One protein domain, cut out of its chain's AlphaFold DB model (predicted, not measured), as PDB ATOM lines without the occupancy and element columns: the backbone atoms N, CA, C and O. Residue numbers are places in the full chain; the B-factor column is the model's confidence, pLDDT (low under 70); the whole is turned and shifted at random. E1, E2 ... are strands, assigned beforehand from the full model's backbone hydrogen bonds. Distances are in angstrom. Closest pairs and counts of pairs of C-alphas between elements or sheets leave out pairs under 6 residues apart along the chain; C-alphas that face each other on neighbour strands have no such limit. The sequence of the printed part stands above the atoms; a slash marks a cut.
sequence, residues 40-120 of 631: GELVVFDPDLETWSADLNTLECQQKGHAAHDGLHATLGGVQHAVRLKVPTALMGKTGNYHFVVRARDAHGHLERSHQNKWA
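This is residues 40 to 120 of the 631 residues of an uncharacterized protein of Armatimonadetes bacterium CG_4_8_14_3_um_filter_66_20 (UniProt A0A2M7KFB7). This is a domain of little regular structure: a small antiparallel sheet, order E2, E1, E3, from which a long loop, residues 56 to 98, swings out after E2 and comes back to E3. After E3 residues 106 to 120 make a tail, of which 110 to 115 stick out. The printed part has 81 residues, 18 of them in three named strands, E1, E2, E3 along the chain, with no named helix; its class is all strand. It is loose, with a radius of gyration of the C-alphas of 15.1 A and spans of 44 by 33 by 19 A.

E1, residues 40 to 45, is the inner strand. It forms a hairpin with E2, residues 51 to 55, antiparallel at 159 degrees; C-alphas 43 and 53 face each other at 4.3 A, and N 44 and O 52 are within hydrogen-bond range at 2.8 A. E3, residues 99 to 105, is antiparallel to E1 at 165 degrees; C-alphas 40 and 104 face each other at 4.0 A, with N 41 and O 103 within range at 2.8 A. E2 and E3 are apart.

E1 begins at C-alpha 40 (582.289, 425.055, 387.040) and spans 16.5 A; E2 spans 13.5 A. E3 spans 19.9 A to C-alpha 105 (580.006, 428.628, 391.246).

The C-alphas farthest apart, of Gly 93 and Arg 113, are 45.3 A apart. The printed part has no cut; the link E2 to E3 is long, 43 residues. pLDDT is under 70 at residues 64 to 70, 75 to 78, 108 to 118 and 120.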
ATOM      1  N   GLY A  40     581.966 426.264 386.307       84.69
ATOM      2  CA  GLY A  40     582.289 425.055 387.040       84.69
ATOM      3  C   GLY A  40     583.424 424.248 386.440       84.69
ATOM      4  O   GLY A  40     583.785 424.395 385.279       84.69
ATOM      5  N   GLU A  41     584.015 423.411 387.272       87.31
ATOM      6  CA  GLU A  41     585.169 422.591 386.951       87.31
ATOM      7  C   GLU A  41     584.940 421.179 387.478       87.31
ATOM      8  O   GLU A  41     584.411 420.978 388.575       87.31
ATOM      9  N   LEU A  42     585.363 420.194 386.692       84.50
ATOM     10  CA  LEU A  42     585.490 418.818 387.131       84.50
ATOM     11  C   LEU A  42     586.968 418.460 387.211       84.50
ATOM     12  O   LEU A  42     587.675 418.515 386.206       84.50
ATOM     13  N   VAL A  43     587.418 418.064 388.398       85.00
ATOM     14  CA  VAL A  43     588.801 417.670 388.676       85.00
ATOM     15  C   VAL A  43     588.852 416.170 388.940       85.00
ATOM     16  O   VAL A  43     588.058 415.634 389.710       85.00
ATOM     17  N   VAL A  44     589.792 415.488 388.298       83.06
ATOM     18  CA  VAL A  44     590.093 414.071 388.490       83.06
ATOM     19  C   VAL A  44     591.453 413.960 389.159       83.06
ATOM     20  O   VAL A  44     592.432 414.484 388.631       83.06
ATOM     21  N   PHE A  45     591.501 413.260 390.285       81.19
ATOM     22  CA  PHE A  45     592.721 412.900 390.998       81.19
ATOM     23  C   PHE A  45     593.029 411.432 390.738       81.19
ATOM     24  O   PHE A  45     592.139 410.578 390.840       81.19
ATOM     25  N   ASP A  46     594.280 411.141 390.411       81.94
ATOM     26  CA  ASP A  46     594.779 409.773 390.388       81.94
ATOM     27  C   ASP A  46     595.097 409.253 391.813       81.94
ATOM     28  O   ASP A  46     594.965 410.007 392.781       81.94
ATOM     29  N   PRO A  47     595.494 407.974 391.980       81.50
ATOM     30  CA  PRO A  47     595.814 407.410 393.293       81.50
ATOM     31  C   PRO A  47     596.957 408.108 394.050       81.50
ATOM     32  O   PRO A  47     597.044 407.953 395.264       81.50
ATOM     33  N   ASP A  48     597.807 408.868 393.354       80.12
ATOM     34  CA  ASP A  48     598.908 409.649 393.932       80.12
ATOM     35  C   ASP A  48     598.542 411.143 394.075       80.12
ATOM     36  O   ASP A  48     599.397 411.962 394.415       80.12
ATOM     37  N   LEU A  49     597.273 411.499 393.833       75.88
ATOM     38  CA  LEU A  49     596.718 412.854 393.849       75.88
ATOM     39  C   LEU A  49     597.240 413.791 392.742       75.88
ATOM     40  O   LEU A  49     597.107 415.011 392.859       75.88
ATOM     41  N   GLU A  50     597.767 413.260 391.632       79.94
ATOM     42  CA  GLU A  50     597.998 414.068 390.429       79.94
ATOM     43  C   GLU A  50     596.666 414.420 389.755       79.94
ATOM     44  O   GLU A  50     595.757 413.593 389.647       79.94
ATOM     45  N   THR A  51     596.548 415.663 389.284       84.25
ATOM     46  CA  THR A  51     595.269 416.220 388.834       84.25
ATOM     47  C   THR A  51     595.171 416.382 387.324       84.25
ATOM     48  O   THR A  51     596.090 416.884 386.672       84.25
ATOM     49  N   TRP A  52     593.988 416.105 386.789       87.06
ATOM     50  CA  TRP A  52     593.524 416.592 385.491       87.06
ATOM     51  C   TRP A  52     592.172 417.269 385.667       87.06
ATOM     52  O   TRP A  52     591.336 416.755 386.404       87.06
ATOM     53  N   SER A  53     591.920 418.376 384.974       87.12
ATOM     54  CA  SER A  53     590.625 419.046 385.056       87.12
ATOM     55  C   SER A  53     590.027 419.391 383.698       87.12
ATOM     56  O   SER A  53     590.718 419.463 382.676       87.12
ATOM     57  N   ALA A  54     588.708 419.569 383.698       85.50
ATOM     58  CA  ALA A  54     587.931 420.061 382.573       85.50
ATOM     59  C   ALA A  54     586.906 421.092 383.048       85.50
ATOM     60  O   ALA A  54     586.282 420.928 384.094       85.50
ATOM     61  N   ASP A  55     586.709 422.127 382.238       86.62
ATOM     62  CA  ASP A  55     585.646 423.108 382.436       86.62
ATOM     63  C   ASP A  55     584.294 422.447 382.143       86.62
ATOM     64  O   ASP A  55     584.095 421.917 381.041       86.62
ATOM     65  N   LEU A  56     583.381 422.469 383.119       84.12
ATOM     66  CA  LEU A  56     582.047 421.886 382.986       84.12
ATOM     67  C   LEU A  56     581.313 422.498 381.791       84.12
ATOM     68  O   LEU A  56     580.787 421.731 380.993       84.12
ATOM     69  N   ASN A  57     581.451 423.813 381.554       81.12
ATOM     70  CA  ASN A  57     580.838 424.528 380.422       81.12
ATOM     71  C   ASN A  57     581.154 423.921 379.045       81.12
ATOM     72  O   ASN A  57     580.481 424.173 378.047       81.12
ATOM     73  N   THR A  58     582.236 423.149 378.957       81.12
ATOM     74  CA  THR A  58     582.702 422.546 377.706       81.12
ATOM     75  C   THR A  58     582.262 421.092 377.532       81.12
ATOM     76  O   THR A  58     582.521 420.492 376.483       81.12
ATOM     77  N   LEU A  59     581.614 420.504 378.539       80.31
ATOM     78  CA  LEU A  59     581.202 419.107 378.544       80.31
ATOM     79  C   LEU A  59     579.797 418.938 377.973       80.31
ATOM     80  O   LEU A  59     578.866 419.671 378.279       80.31
ATOM     81  N   GLU A  60     579.620 417.904 377.156       78.31
ATOM     82  CA  GLU A  60     578.311 417.554 376.614       78.31
ATOM     83  C   GLU A  60     577.489 416.786 377.662       78.31
ATOM     84  O   GLU A  60     577.904 415.707 378.111       78.31
ATOM     85  N   CYS A  61     576.310 417.307 378.022       80.88
ATOM     86  CA  CYS A  61     575.338 416.562 378.814       80.88
ATOM     87  C   CYS A  61     574.615 415.522 377.945       80.88
ATOM     88  O   CYS A  61     573.941 415.843 376.969       80.88
ATOM     89  N   GLN A  62     574.740 414.251 378.322       81.31
ATOM     90  CA  GLN A  62     574.153 413.090 377.653       81.31
ATOM     91  C   GLN A  62     572.785 412.685 378.225       81.31
ATOM     92  O   GLN A  62     572.238 411.647 377.840       81.31
ATOM     93  N   GLN A  63     572.228 413.470 379.151       80.38
ATOM     94  CA  GLN A  63     570.935 413.172 379.755       80.38
ATOM     95  C   GLN A  63     569.821 413.285 378.705       80.38
ATOM     96  O   GLN A  63     569.699 414.269 377.974       80.38
ATOM     97  N   LYS A  64     568.988 412.245 378.601       68.06
ATOM     98  CA  LYS A  64     567.945 412.163 377.573       68.06
ATOM     99  C   LYS A  64     566.917 413.286 377.759       68.06
ATOM    100  O   LYS A  64     566.186 413.284 378.741       68.06
ATOM    101  N   GLY A  65     566.819 414.181 376.774       67.19
ATOM    102  CA  GLY A  65     565.916 415.340 376.801       67.19
ATOM    103  C   GLY A  65     566.617 416.679 377.042       67.19
ATOM    104  O   GLY A  65     565.979 417.709 376.877       67.19
ATOM    105  N   HIS A  66     567.916 416.675 377.356       68.56
ATOM    106  CA  HIS A  66     568.731 417.883 377.484       68.56
ATOM    107  C   HIS A  66     569.369 418.184 376.122       68.56
ATOM    108  O   HIS A  66     570.222 417.432 375.651       68.56
ATOM    109  N   ALA A  67     568.934 419.247 375.443       54.03
ATOM    110  CA  ALA A  67     569.526 419.667 374.176       54.03
ATOM    111  C   ALA A  67     570.539 420.789 374.444       54.03
ATOM    112  O   ALA A  67     570.148 421.936 374.598       54.03
ATOM    113  N   ALA A  68     571.830 420.440 374.465       57.12
ATOM    114  CA  ALA A  68     572.964 421.372 374.554       57.12
ATOM    115  C   ALA A  68     573.189 422.084 375.906       57.12
ATOM    116  O   ALA A  68     573.700 423.198 375.923       57.12
ATOM    117  N   HIS A  69     572.875 421.431 377.026       66.19
ATOM    118  CA  HIS A  69     573.288 421.920 378.347       66.19
ATOM    119  C   HIS A  69     574.677 421.385 378.715       66.19
ATOM    120  O   HIS A  69     575.028 420.249 378.383       66.19
ATOM    121  N   ASP A  70     575.446 422.204 379.418       67.00
ATOM    122  CA  ASP A  70     576.866 422.032 379.730       67.00
ATOM    123  C   ASP A  70     577.121 421.536 381.166       67.00
ATOM    124  O   ASP A  70     578.218 421.594 381.706       67.00
ATOM    125  N   GLY A  71     576.085 421.023 381.827       71.94
ATOM    126  CA  GLY A  71     576.186 420.560 383.208       71.94
ATOM    127  C   GLY A  71     576.226 421.674 384.259       71.94
ATOM    128  O   GLY A  71     576.240 421.334 385.441       71.94
ATOM    129  N   LEU A  72     576.186 422.959 383.874       79.44
ATOM    130  CA  LEU A  72     575.967 424.071 384.810       79.44
ATOM    131  C   LEU A  72     574.491 424.424 385.009       79.44
ATOM    132  O   LEU A  72     574.153 425.095 385.985       79.44
ATOM    133  N   HIS A  73     573.624 423.944 384.114       78.44
ATOM    134  CA  HIS A  73     572.196 424.231 384.179       78.44
ATOM    135  C   HIS A  73     571.547 423.685 385.461       78.44
ATOM    136  O   HIS A  73     571.733 422.513 385.794       78.44
ATOM    137  N   ALA A  74     570.754 424.480 386.169       72.94
ATOM    138  CA  ALA A  74     570.137 424.073 387.429       72.94
ATOM    139  C   ALA A  74     568.675 424.528 387.530       72.94
ATOM    140  O   ALA A  74     568.232 425.446 386.857       72.94
ATOM    141  N   THR A  75     567.902 423.862 388.392       66.94
ATOM    142  CA  THR A  75     566.539 424.278 388.758       66.94
ATOM    143  C   THR A  75     566.339 424.118 390.260       66.94
ATOM    144  O   THR A  75     567.030 423.312 390.888       66.94
ATOM    145  N   LEU A  76     565.357 424.822 390.836       58.41
ATOM    146  CA  LEU A  76     564.999 424.705 392.260       58.41
ATOM    147  C   LEU A  76     564.596 423.273 392.669       58.41
ATOM    148  O   LEU A  76     564.755 422.892 393.825       58.41
ATOM    149  N   GLY A  77     564.104 422.459 391.726       55.09
ATOM    150  CA  GLY A  77     563.782 421.042 391.946       55.09
ATOM    151  C   GLY A  77     564.975 420.086 391.822       55.09
ATOM    152  O   GLY A  77     564.810 418.883 392.025       55.09
ATOM    153  N   GLY A  78     566.160 420.604 391.487       67.31
ATOM    154  CA  GLY A  78     567.343 419.826 391.136       67.31
ATOM    155  C   GLY A  78     567.287 419.296 389.700       67.31
ATOM    156  O   GLY A  78     566.273 418.776 389.236       67.31
ATOM    157  N   VAL A  79     568.405 419.401 388.978       72.06
ATOM    158  CA  VAL A  79     568.564 418.835 387.629       72.06
ATOM    159  C   VAL A  79     569.657 417.780 387.663       72.06
ATOM    160  O   VAL A  79     570.772 418.036 388.109       72.06
ATOM    161  N   GLN A  80     569.350 416.585 387.166       78.31
ATOM    162  CA  GLN A  80     570.352 415.541 386.996       78.31
ATOM    163  C   GLN A  80     571.047 415.694 385.641       78.31
ATOM    164  O   GLN A  80     570.394 415.676 384.597       78.31
ATOM    165  N   HIS A  81     572.377 415.755 385.654       76.75
ATOM    166  CA  HIS A  81     573.204 415.755 384.447       76.75
ATOM    167  C   HIS A  81     574.001 414.463 384.309       76.75
ATOM    168  O   HIS A  81     574.416 413.857 385.295       76.75
ATOM    169  N   ALA A  82     574.250 414.065 383.064       79.38
ATOM    170  CA  ALA A  82     575.132 412.955 382.725       79.38
ATOM    171  C   ALA A  82     576.241 413.471 381.804       79.38
ATOM    172  O   ALA A  82     576.058 413.533 380.594       79.38
ATOM    173  N   VAL A  83     577.380 413.882 382.357       79.50
ATOM    174  CA  VAL A  83     578.482 414.463 381.568       79.50
ATOM    175  C   VAL A  83     579.467 413.395 381.095       79.50
ATOM    176  O   VAL A  83     579.811 412.469 381.834       79.50
ATOM    177  N   ARG A  84     579.949 413.513 379.851       79.69
ATOM    178  CA  ARG A  84     580.967 412.603 379.309       79.69
ATOM    179  C   ARG A  84     582.367 413.198 379.407       79.69
ATOM    180  O   ARG A  84     582.712 414.117 378.668       79.69
ATOM    181  N   LEU A  85     583.210 412.584 380.230       79.38
ATOM    182  CA  LEU A  85     584.600 412.992 380.421       79.38
ATOM    183  C   LEU A  85     585.555 412.259 379.477       79.38
ATOM    184  O   LEU A  85     585.485 411.041 379.311       79.38
ATOM    185  N   LYS A  86     586.485 413.006 378.879       82.00
ATOM    186  CA  LYS A  86     587.585 412.469 378.065       82.00
ATOM    187  C   LYS A  86     588.902 412.612 378.825       82.00
ATOM    188  O   LYS A  86     589.710 413.478 378.507       82.00
ATOM    189  N   VAL A  87     589.094 411.767 379.835       82.50
ATOM    190  CA  VAL A  87     590.309 411.778 380.661       82.50
ATOM    191  C   VAL A  87     591.481 411.151 379.884       82.50
ATOM    192  O   VAL A  87     591.291 410.105 379.253       82.50
ATOM    193  N   PRO A  88     592.690 411.745 379.902       84.44
ATOM    194  CA  PRO A  88     593.874 411.142 379.302       84.44
ATOM    195  C   PRO A  88     594.171 409.756 379.887       84.44
ATOM    196  O   PRO A  88     594.207 409.574 381.101       84.44
ATOM    197  N   THR A  89     594.466 408.780 379.028       82.62
ATOM    198  CA  THR A  89     594.817 407.413 379.455       82.62
ATOM    199  C   THR A  89     596.073 407.350 380.321       82.62
ATOM    200  O   THR A  89     596.215 406.412 381.096       82.62
ATOM    201  N   ALA A  90     596.964 408.341 380.214       82.62
ATOM    202  CA  ALA A  90     598.140 408.463 381.070       82.62
ATOM    203  C   ALA A  90     597.776 408.666 382.551       82.62
ATOM    204  O   ALA A  90     598.471 408.134 383.408       82.62
ATOM    205  N   LEU A  91     596.676 409.375 382.836       79.50
ATOM    206  CA  LEU A  91     596.193 409.580 384.201       79.50
ATOM    207  C   LEU A  91     595.550 408.297 384.747       79.50
ATOM    208  O   LEU A  91     595.795 407.926 385.880       79.50
ATOM    209  N   MET A  92     594.805 407.562 383.912       83.19
ATOM    210  CA  MET A  92     594.078 406.336 384.294       83.19
ATOM    211  C   MET A  92     594.935 405.052 384.294       83.19
ATOM    212  O   MET A  92     594.404 403.944 384.224       83.19
ATOM    213  N   GLY A  93     596.265 405.177 384.296       80.75
ATOM    214  CA  GLY A  93     597.187 404.045 384.155       80.75
ATOM    215  C   GLY A  93     597.553 403.333 385.463       80.75
ATOM    216  O   GLY A  93     598.164 402.265 385.417       80.75
ATOM    217  N   LYS A  94     597.218 403.920 386.615       80.06
ATOM    218  CA  LYS A  94     597.617 403.454 387.952       80.06
ATOM    219  C   LYS A  94     596.526 402.584 388.586       80.06
ATOM    220  O   LYS A  94     595.336 402.825 388.384       80.06
ATOM    221  N   THR A  95     596.921 401.585 389.371       77.75
ATOM    222  CA  THR A  95     595.993 400.788 390.190       77.75
ATOM    223  C   THR A  95     595.713 401.531 391.495       77.75
ATOM    224  O   THR A  95     596.657 401.883 392.192       77.75
ATOM    225  N   GLY A  96     594.445 401.745 391.846       75.94
ATOM    226  CA  GLY A  96     594.054 402.431 393.081       75.94
ATOM    227  C   GLY A  96     592.718 403.158 392.949       75.94
ATOM    228  O   GLY A  96     591.988 402.949 391.978       75.94
ATOM    229  N   ASN A  97     592.410 404.008 393.928       76.75
ATOM    230  CA  ASN A  97     591.208 404.839 393.922       76.75
ATOM    231  C   ASN A  97     591.460 406.135 393.145       76.75
ATOM    232  O   ASN A  97     592.484 406.782 393.329       76.75
ATOM    233  N   TYR A  98     590.504 406.510 392.299       78.25
ATOM    234  CA  TYR A  98     590.491 407.784 391.584       78.25
ATOM    235  C   TYR A  98     589.358 408.637 392.137       78.25
ATOM    236  O   TYR A  98     588.239 408.140 392.295       78.25
ATOM    237  N   HIS A  99     589.627 409.912 392.395       76.81
ATOM    238  CA  HIS A  99     588.634 410.827 392.956       76.81
ATOM    239  C   HIS A  99     588.156 411.815 391.893       76.81
ATOM    240  O   HIS A  99     588.957 412.377 391.153       76.81
ATOM    241  N   PHE A 100     586.844 412.040 391.826       79.94
ATOM    242  CA  PHE A 100     586.212 412.971 390.890       79.94
ATOM    243  C   PHE A 100     585.509 414.064 391.689       79.94
ATOM    244  O   PHE A 100     584.529 413.778 392.376       79.94
ATOM    245  N   VAL A 101     586.014 415.291 391.619       78.19
ATOM    246  CA  VAL A 101     585.476 416.459 392.324       78.19
ATOM    247  C   VAL A 101     584.748 417.340 391.317       78.19
ATOM    248  O   VAL A 101     585.295 417.648 390.259       78.19
ATOM    249  N   VAL A 102     583.529 417.759 391.651       79.81
ATOM    250  CA  VAL A 102     582.748 418.713 390.858       79.81
ATOM    251  C   VAL A 102     582.612 419.997 391.657       79.81
ATOM    252  O   VAL A 102     582.123 419.977 392.783       79.81
ATOM    253  N   ARG A 103     583.028 421.115 391.067       80.44
ATOM    254  CA  ARG A 103     582.902 422.446 391.659       80.44
ATOM    255  C   ARG A 103     582.078 423.312 390.729       80.44
ATOM    256  O   ARG A 103     582.415 423.436 389.558       80.44
ATOM    257  N   ALA A 104     581.023 423.927 391.243       81.88
ATOM    258  CA  ALA A 104     580.197 424.869 390.496       81.88
ATOM    259  C   ALA A 104     580.070 426.167 391.294       81.88
ATOM    260  O   ALA A 104     579.973 426.136 392.519       81.88
ATOM    261  N   ARG A 105     580.121 427.315 390.623       79.19
ATOM    262  CA  ARG A 105     580.006 428.628 391.246       79.19
ATOM    263  C   ARG A 105     578.547 429.054 391.242       79.19
ATOM    264  O   ARG A 105     577.990 429.365 390.189       79.19
ATOM    265  N   ASP A 106     577.974 429.055 392.434       72.38
ATOM    266  CA  ASP A 106     576.605 429.445 392.702       72.38
ATOM    267  C   ASP A 106     576.357 430.894 392.261       72.38
ATOM    268  O   ASP A 106     577.114 431.809 392.610       72.38
ATOM    269  N   ALA A 107     575.319 431.076 391.451       70.62
ATOM    270  CA  ALA A 107     574.916 432.352 390.880       70.62
ATOM    271  C   ALA A 107     573.897 433.110 391.743       70.62
ATOM    272  O   ALA A 107     573.500 434.212 391.376       70.62
ATOM    273  N   HIS A 108     573.520 432.573 392.909       66.94
ATOM    274  CA  HIS A 108     572.579 433.203 393.837       66.94
ATOM    275  C   HIS A 108     573.229 434.261 394.742       66.94
ATOM    276  O   HIS A 108     572.845 434.432 395.899       66.94
ATOM    277  N   GLY A 109     574.225 434.997 394.236       57.50
ATOM    278  CA  GLY A 109     574.910 436.033 395.008       57.50
ATOM    279  C   GLY A 109     573.952 437.083 395.579       57.50
ATOM    280  O   GLY A 109     574.215 437.610 396.651       57.50
ATOM    281  N   HIS A 110     572.819 437.347 394.926       56.06
ATOM    282  CA  HIS A 110     571.779 438.266 395.402       56.06
ATOM    283  C   HIS A 110     571.018 437.777 396.645       56.06
ATOM    284  O   HIS A 110     570.488 438.614 397.368       56.06
ATOM    285  N   LEU A 111     571.007 436.468 396.926       56.00
ATOM    286  CA  LEU A 111     570.418 435.876 398.141       56.00
ATOM    287  C   LEU A 111     571.412 435.816 399.311       56.00
ATOM    288  O   LEU A 111     571.039 435.572 400.459       56.00
ATOM    289  N   GLU A 112     572.693 436.031 399.035       53.16
ATOM    290  CA  GLU A 112     573.765 435.947 400.014       53.16
ATOM    291  C   GLU A 112     574.056 437.316 400.637       53.16
ATOM    292  O   GLU A 112     574.143 438.336 399.955       53.16
ATOM    293  N   ARG A 113     574.306 437.345 401.952       46.34
ATOM    294  CA  ARG A 113     574.577 438.584 402.713       46.34
ATOM    295  C   ARG A 113     575.782 439.379 402.188       46.34
ATOM    296  O   ARG A 113     575.892 440.576 402.439       46.34
ATOM    297  N   SER A 114     576.710 438.711 401.503       50.69
ATOM    298  CA  SER A 114     577.897 439.320 400.895       50.69
ATOM    299  C   SER A 114     577.662 439.855 399.479       50.69
ATOM    300  O   SER A 114     578.560 440.499 398.939       50.69
ATOM    301  N   HIS A 115     576.491 439.609 398.880       56.44
ATOM    302  CA  HIS A 115     576.150 439.973 397.503       56.44
ATOM    303  C   HIS A 115     577.136 439.437 396.441       56.44
ATOM    304  O   HIS A 115     577.370 440.083 395.419       56.44
ATOM    305  N   GLN A 116     577.770 438.280 396.682       60.44
ATOM    306  CA  GLN A 116     578.792 437.705 395.795       60.44
ATOM    307  C   GLN A 116     578.505 436.249 395.415       60.44
ATOM    308  O   GLN A 116     578.192 435.426 396.271       60.44
ATOM    309  N   ASN A 117     578.735 435.913 394.140       68.12
ATOM    310  CA  ASN A 117     578.734 434.533 393.648       68.12
ATOM    311  C   ASN A 117     579.918 433.755 394.249       68.12
ATOM    312  O   ASN A 117     581.089 434.104 394.018       68.12
ATOM    313  N   LYS A 118     579.629 432.674 394.974       68.94
ATOM    314  CA  LYS A 118     580.611 431.819 395.665       68.94
ATOM    315  C   LYS A 118     580.583 430.394 395.118       68.94
ATOM    316  O   LYS A 118     579.690 430.033 394.364       68.94
ATOM    317  N   TRP A 119     581.569 429.576 395.467       70.81
ATOM    318  CA  TRP A 119     581.495 428.148 395.160       70.81
ATOM    319  C   TRP A 119     580.308 427.530 395.905       70.81
ATOM    320  O   TRP A 119     580.156 427.743 397.110       70.81
ATOM    321  N   ALA A 120     579.459 426.806 395.177       65.62
ATOM    322  CA  ALA A 120     578.419 425.986 395.773       65.62
ATOM    323  C   ALA A 120     579.081 424.997 396.738       65.62
ATOM    324  O   ALA A 120     580.182 424.504 396.470       65.62
TER     325      ALA A 120